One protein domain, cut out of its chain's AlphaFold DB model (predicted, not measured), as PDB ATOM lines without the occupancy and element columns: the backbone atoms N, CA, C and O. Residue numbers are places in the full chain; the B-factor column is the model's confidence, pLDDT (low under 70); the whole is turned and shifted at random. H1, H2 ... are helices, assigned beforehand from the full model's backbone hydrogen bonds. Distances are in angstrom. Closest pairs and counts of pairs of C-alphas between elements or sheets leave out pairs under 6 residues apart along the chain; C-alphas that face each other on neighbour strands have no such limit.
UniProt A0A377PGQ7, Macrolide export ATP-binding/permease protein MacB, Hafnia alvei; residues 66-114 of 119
ATOM      1  N   SER A  66      69.061  47.581   0.374       67.50
ATOM      2  CA  SER A  66      68.027  48.616   0.339       67.50
ATOM      3  C   SER A  66      66.620  48.073   0.051       67.50
ATOM      4  O   SER A  66      65.670  48.536   0.668       67.50
ATOM      5  N   LEU A  67      66.450  47.036  -0.783       76.88
ATOM      6  CA  LEU A  67      65.114  46.615  -1.248       76.88
ATOM      7  C   LEU A  67      64.178  46.138  -0.124       76.88
ATOM      8  O   LEU A  67      63.059  46.632  -0.022       76.88
ATOM      9  N   TRP A  68      64.623  45.232   0.754       82.69
ATOM     10  CA  TRP A  68      63.777  44.743   1.856       82.69
ATOM     11  C   TRP A  68      63.451  45.850   2.871       82.69
ATOM     12  O   TRP A  68      62.311  45.979   3.315       82.69
ATOM     13  N   ARG A  69      64.435  46.707   3.183       81.62
ATOM     14  CA  ARG A  69      64.241  47.873   4.058       81.62
ATOM     15  C   ARG A  69      63.309  48.914   3.433       81.62
ATOM     16  O   ARG A  69      62.451  49.443   4.132       81.62
ATOM     17  N   SER A  70      63.431  49.159   2.132       82.69
ATOM     18  CA  SER A  70      62.577  50.085   1.393       82.69
ATOM     19  C   SER A  70      61.146  49.566   1.303       82.69
ATOM     20  O   SER A  70      60.230  50.337   1.550       82.69
ATOM     21  N   ILE A  71      60.932  48.272   1.025       90.31
ATOM     22  CA  ILE A  71      59.586  47.669   1.009       90.31
ATOM     23  C   ILE A  71      58.924  47.815   2.383       90.31
ATOM     24  O   ILE A  71      57.769  48.233   2.462       90.31
ATOM     25  N   HIS A  72      59.652  47.527   3.466       92.75
ATOM     26  CA  HIS A  72      59.123  47.673   4.821       92.75
ATOM     27  C   HIS A  72      58.769  49.133   5.156       92.75
ATOM     28  O   HIS A  72      57.684  49.398   5.679       92.75
ATOM     29  N   GLU A  73      59.633  50.096   4.822       89.06
ATOM     30  CA  GLU A  73      59.361  51.512   5.103       89.06
ATOM     31  C   GLU A  73      58.215  52.061   4.239       89.06
ATOM     32  O   GLU A  73      57.325  52.746   4.747       89.06
ATOM     33  N   SER A  74      58.157  51.689   2.957       91.31
ATOM     34  CA  SER A  74      57.043  52.025   2.067       91.31
ATOM     35  C   SER A  74      55.718  51.445   2.570       91.31
ATOM     36  O   SER A  74      54.721  52.164   2.593       91.31
ATOM     37  N   MET A  75      55.703  50.193   3.046       93.81
ATOM     38  CA  MET A  75      54.516  49.573   3.648       93.81
ATOM     39  C   MET A  75      54.061  50.338   4.898       93.81
ATOM     40  O   MET A  75      52.875  50.631   5.066       93.81
ATOM     41  N   ARG A  76      55.008  50.733   5.758       92.75
ATOM     42  CA  ARG A  76      54.730  51.512   6.971       92.75
ATOM     43  C   ARG A  76      54.155  52.895   6.652       92.75
ATOM     44  O   ARG A  76      53.237  53.349   7.337       92.75
ATOM     45  N   MET A  77      54.670  53.573   5.625       90.50
ATOM     46  CA  MET A  77      54.127  54.850   5.145       90.50
ATOM     47  C   MET A  77      52.737  54.683   4.520       90.50
ATOM     48  O   MET A  77      51.838  55.466   4.830       90.50
ATOM     49  N   ALA A  78      52.532  53.637   3.713       92.31
ATOM     50  CA  ALA A  78      51.241  53.326   3.106       92.31
ATOM     51  C   ALA A  78      50.161  53.087   4.172       92.31
ATOM     52  O   ALA A  78      49.094  53.693   4.106       92.31
ATOM     53  N   TRP A  79      50.458  52.297   5.211       93.25
ATOM     54  CA  TRP A  79      49.518  52.046   6.308       93.25
ATOM     55  C   TRP A  79      49.108  53.335   7.034       93.25
ATOM     56  O   TRP A  79      47.927  53.562   7.295       93.25
ATOM     57  N   ARG A  80      50.069  54.229   7.310       90.25
ATOM     58  CA  ARG A  80      49.783  55.541   7.917       90.25
ATOM     59  C   ARG A  80      48.915  56.421   7.020       90.25
ATOM     60  O   ARG A  80      48.002  57.074   7.518       90.25
ATOM     61  N   SER A  81      49.176  56.425   5.713       89.31
ATOM     62  CA  SER A  81      48.392  57.192   4.739       89.31
ATOM     63  C   SER A  81      46.948  56.683   4.639       89.31
ATOM     64  O   SER A  81      46.005  57.476   4.690       89.31
ATOM     65  N   LEU A  82      46.760  55.359   4.602       90.44
ATOM     66  CA  LEU A  82      45.439  54.725   4.570       90.44
ATOM     67  C   LEU A  82      44.615  55.030   5.828       90.44
ATOM     68  O   LEU A  82      43.418  55.307   5.713       90.44
ATOM     69  N   LEU A  83      45.252  55.042   7.008       88.00
ATOM     70  CA  LEU A  83      44.615  55.432   8.275       88.00
ATOM     71  C   LEU A  83      44.224  56.921   8.322       88.00
ATOM     72  O   LEU A  83      43.260  57.272   9.007       88.00
ATOM     73  N   GLY A  84      44.937  57.788   7.594       86.56
ATOM     74  CA  GLY A  84      44.648  59.223   7.507       86.56
ATOM     75  C   GLY A  84      43.380  59.557   6.711       86.56
ATOM     76  O   GLY A  84      42.672  60.503   7.048       86.56
ATOM     77  N   HIS A  85      43.031  58.757   5.698       89.50
ATOM     78  CA  HIS A  85      41.874  59.000   4.821       89.50
ATOM     79  C   HIS A  85      40.754  57.964   4.999       89.50
ATOM     80  O   HIS A  85      40.379  57.256   4.065       89.50
ATOM     81  N   ARG A  86      40.167  57.924   6.203       86.31
ATOM     82  CA  ARG A  86      39.182  56.907   6.624       86.31
ATOM     83  C   ARG A  86      38.028  56.688   5.641       86.31
ATOM     84  O   ARG A  86      37.772  55.548   5.279       86.31
ATOM     85  N   MET A  87      37.354  57.747   5.176       92.00
ATOM     86  CA  MET A  87      36.188  57.586   4.289       92.00
ATOM     87  C   MET A  87      36.570  57.016   2.920       92.00
ATOM     88  O   MET A  87      35.935  56.082   2.445       92.00
ATOM     89  N   ARG A  88      37.637  57.535   2.302       91.00
ATOM     90  CA  ARG A  88      38.084  57.073   0.980       91.00
ATOM     91  C   ARG A  88      38.543  55.615   1.027       91.00
ATOM     92  O   ARG A  88      38.117  54.822   0.193       91.00
ATOM     93  N   THR A  89      39.369  55.265   2.014       91.69
ATOM     94  CA  THR A  89      39.851  53.893   2.212       91.69
ATOM     95  C   THR A  89      38.690  52.938   2.493       91.69
ATOM     96  O   THR A  89      38.623  51.870   1.892       91.69
ATOM     97  N   PHE A  90      37.735  53.340   3.338       94.12
ATOM     98  CA  PHE A  90      36.579  52.514   3.684       94.12
ATOM     99  C   PHE A  90      35.668  52.240   2.483       94.12
ATOM    100  O   PHE A  90      35.352  51.084   2.221       94.12
ATOM    101  N   LEU A  91      35.286  53.273   1.720       94.94
ATOM    102  CA  LEU A  91      34.427  53.096   0.542       94.94
ATOM    103  C   LEU A  91      35.108  52.228  -0.527       94.94
ATOM    104  O   LEU A  91      34.457  51.377  -1.132       94.94
ATOM    105  N   SER A  92      36.418  52.405  -0.732       94.12
ATOM    106  CA  SER A  92      37.188  51.584  -1.671       94.12
ATOM    107  C   SER A  92      37.253  50.117  -1.232       94.12
ATOM    108  O   SER A  92      36.986  49.233  -2.044       94.12
ATOM    109  N   MET A  93      37.539  49.849   0.047       95.50
ATOM    110  CA  MET A  93      37.551  48.485   0.585       95.50
ATOM    111  C   MET A  93      36.171  47.832   0.511       95.50
ATOM    112  O   MET A  93      36.066  46.679   0.099       95.50
ATOM    113  N   LEU A  94      35.110  48.566   0.851       96.56
ATOM    114  CA  LEU A  94      33.740  48.060   0.811       96.56
ATOM    115  C   LEU A  94      33.338  47.624  -0.605       96.56
ATOM    116  O   LEU A  94      32.787  46.538  -0.774       96.56
ATOM    117  N   GLY A  95      33.662  48.428  -1.622       96.62
ATOM    118  CA  GLY A  95      33.397  48.076  -3.019       96.62
ATOM    119  C   GLY A  95      34.112  46.792  -3.452       96.62
ATOM    120  O   GLY A  95      33.500  45.927  -4.076       96.62
ATOM    121  N   ILE A  96      35.381  46.631  -3.060       96.88
ATOM    122  CA  ILE A  96      36.169  45.422  -3.348       96.88
ATOM    123  C   ILE A  96      35.565  44.195  -2.648       96.88
ATOM    124  O   ILE A  96      35.409  43.149  -3.275       96.88
ATOM    125  N   ILE A  97      35.176  44.320  -1.376       97.12
ATOM    126  CA  ILE A  97      34.579  43.226  -0.595       97.12
ATOM    127  C   ILE A  97      33.268  42.757  -1.226       97.12
ATOM    128  O   ILE A  97      33.077  41.555  -1.409       97.12
ATOM    129  N   ILE A  98      32.381  43.687  -1.592       96.94
ATOM    130  CA  ILE A  98      31.093  43.355  -2.216       96.94
ATOM    131  C   ILE A  98      31.319  42.687  -3.577       96.94
ATOM    132  O   ILE A  98      30.699  41.665  -3.871       96.94
ATOM    133  N   GLY A  99      32.241  43.227  -4.383       96.69
ATOM    134  CA  GLY A  99      32.575  42.685  -5.699       96.69
ATOM    135  C   GLY A  99      33.091  41.246  -5.631       96.69
ATOM    136  O   GLY A  99      32.549  40.370  -6.301       96.69
ATOM    137  N   ILE A 100      34.088  40.984  -4.779       96.88
ATOM    138  CA  ILE A 100      34.664  39.640  -4.613       96.88
ATOM    139  C   ILE A 100      33.622  38.670  -4.033       96.88
ATOM    140  O   ILE A 100      33.487  37.555  -4.532       96.88
ATOM    141  N   SER A 101      32.842  39.096  -3.033       96.75
ATOM    142  CA  SER A 101      31.835  38.233  -2.390       96.75
ATOM    143  C   SER A 101      30.749  37.776  -3.365       96.75
ATOM    144  O   SER A 101      30.346  36.615  -3.337       96.75
ATOM    145  N   SER A 102      30.295  38.670  -4.250       96.81
ATOM    146  CA  SER A 102      29.282  38.352  -5.260       96.81
ATOM    147  C   SER A 102      29.769  37.279  -6.243       96.81
ATOM    148  O   SER A 102      29.074  36.290  -6.481       96.81
ATOM    149  N   VAL A 103      30.999  37.420  -6.753       96.94
ATOM    150  CA  VAL A 103      31.594  36.460  -7.699       96.94
ATOM    151  C   VAL A 103      31.798  35.094  -7.045       96.94
ATOM    152  O   VAL A 103      31.394  34.083  -7.615       96.94
ATOM    153  N   VAL A 104      32.362  35.059  -5.833       96.00
ATOM    154  CA  VAL A 104      32.594  33.804  -5.099       96.00
ATOM    155  C   VAL A 104      31.275  33.087  -4.799       96.00
ATOM    156  O   VAL A 104      31.176  31.883  -5.008       96.00
ATOM    157  N   SER A 105      30.245  33.821  -4.367       94.50
ATOM    158  CA  SER A 105      28.921  33.249  -4.096       94.50
ATOM    159  C   SER A 105      28.284  32.663  -5.362       94.50
ATOM    160  O   SER A 105      27.806  31.529  -5.355       94.50
ATOM    161  N   SER A 106      28.342  33.390  -6.483       93.81
ATOM    162  CA  SER A 106      27.807  32.905  -7.759       93.81
ATOM    163  C   SER A 106      28.543  31.665  -8.276       93.81
ATOM    164  O   SER A 106      27.896  30.786  -8.842       93.81
ATOM    165  N   MET A 107      29.868  31.584  -8.106       92.50
ATOM    166  CA  MET A 107      30.659  30.407  -8.491       92.50
ATOM    167  C   MET A 107      30.320  29.205  -7.613       92.50
ATOM    168  O   MET A 107      30.011  28.146  -8.146       92.50
ATOM    169  N   ALA A 108      30.266  29.388  -6.292       91.62
ATOM    170  CA  ALA A 108      29.917  28.322  -5.357       91.62
ATOM    171  C   ALA A 108      28.517  27.743  -5.626       91.62
ATOM    172  O   ALA A 108      28.331  26.529  -5.596       91.62
ATOM    173  N   VAL A 109      27.537  28.598  -5.941       89.94
ATOM    174  CA  VAL A 109      26.191  28.155  -6.340       89.94
ATOM    175  C   VAL A 109      26.215  27.455  -7.702       89.94
ATOM    176  O   VAL A 109      25.565  26.427  -7.866       89.94
ATOM    177  N   GLY A 110      26.964  27.981  -8.674       83.12
ATOM    178  CA  GLY A 110      27.063  27.400 -10.016       83.12
ATOM    179  C   GLY A 110      27.784  26.048 -10.057       83.12
ATOM    180  O   GLY A 110      27.394  25.171 -10.825       83.12
ATOM    181  N   GLU A 111      28.804  25.861  -9.223       79.38
ATOM    182  CA  GLU A 111      29.558  24.612  -9.086       79.38
ATOM    183  C   GLU A 111      28.824  23.598  -8.205       79.38
ATOM    184  O   GLU A 111      28.786  22.428  -8.561       79.38
ATOM    185  N   GLY A 112      28.152  24.029  -7.131       73.75
ATOM    186  CA  GLY A 112      27.317  23.149  -6.303       73.75
ATOM    187  C   GLY A 112      26.011  22.698  -6.972       73.75
ATOM    188  O   GLY A 112      25.427  21.698  -6.567       73.75
ATOM    189  N   ALA A 113      25.544  23.417  -7.998       71.31
ATOM    190  CA  ALA A 113      24.383  23.036  -8.806       71.31
ATOM    191  C   ALA A 113      24.741  22.144 -10.007       71.31
ATOM    192  O   ALA A 113      23.835  21.697 -10.714       71.31
ATOM    193  N   ARG A 114      26.034  21.879 -10.261       70.19
ATOM    194  CA  ARG A 114      26.441  20.840 -11.212       70.19
ATOM    195  C   ARG A 114      26.196  19.486 -10.546       70.19
ATOM    196  O   ARG A 114      26.817  19.217  -9.524       70.19
TER     197      ARG A 114
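AT A GLANCE: This is residues 66 to 114 of the 119 residues of the protein "Macrolide export ATP-binding/permease protein MacB" of Hafnia alvei (UniProt A0A377PGQ7). Two long helices, H1 and then the longer H2, meet near their ends at a tight link and open out as a wide L, with no body packed between the arms. Most of both arms sticks out free: residues 66 to 80 of H1 and 91 to 112 of H2. The printed part has 49 residues with two named helices and no named strand, and its class is all helix. It is extended, with a radius of gyration of the C-alphas of 17.3 A, and flat, spanning 51 by 29 by 7 A.

IN THESE COORDINATES: H1 covers residues 66 to 84, from C-alpha 66 at (68.027, 48.616, 0.339), and is 26.7 A long from first to last C-alpha. H2 covers residues 86 to 112, is 38.0 A long and ends with C-alpha 112 at (27.317, 23.149, -6.303).

HOW THE PARTS SIT: H1 and H2 are close but not clearly touching; their closest C-alphas, those of Leu 82 and Thr 89, are 6.1 A apart. Their lines are about perpendicular, at 78 degrees. In H1 and H2 every O i to N i+4 pair is within hydrogen-bond range.

THE WHOLE: The C-alphas farthest apart, those of Ser 66 and Ala 113, are 51.4 A apart. The printed part has no cut, and its one link, H1 to H2, is tight. The mean pLDDT of the printed part is 89.7; residue 66 is under 70.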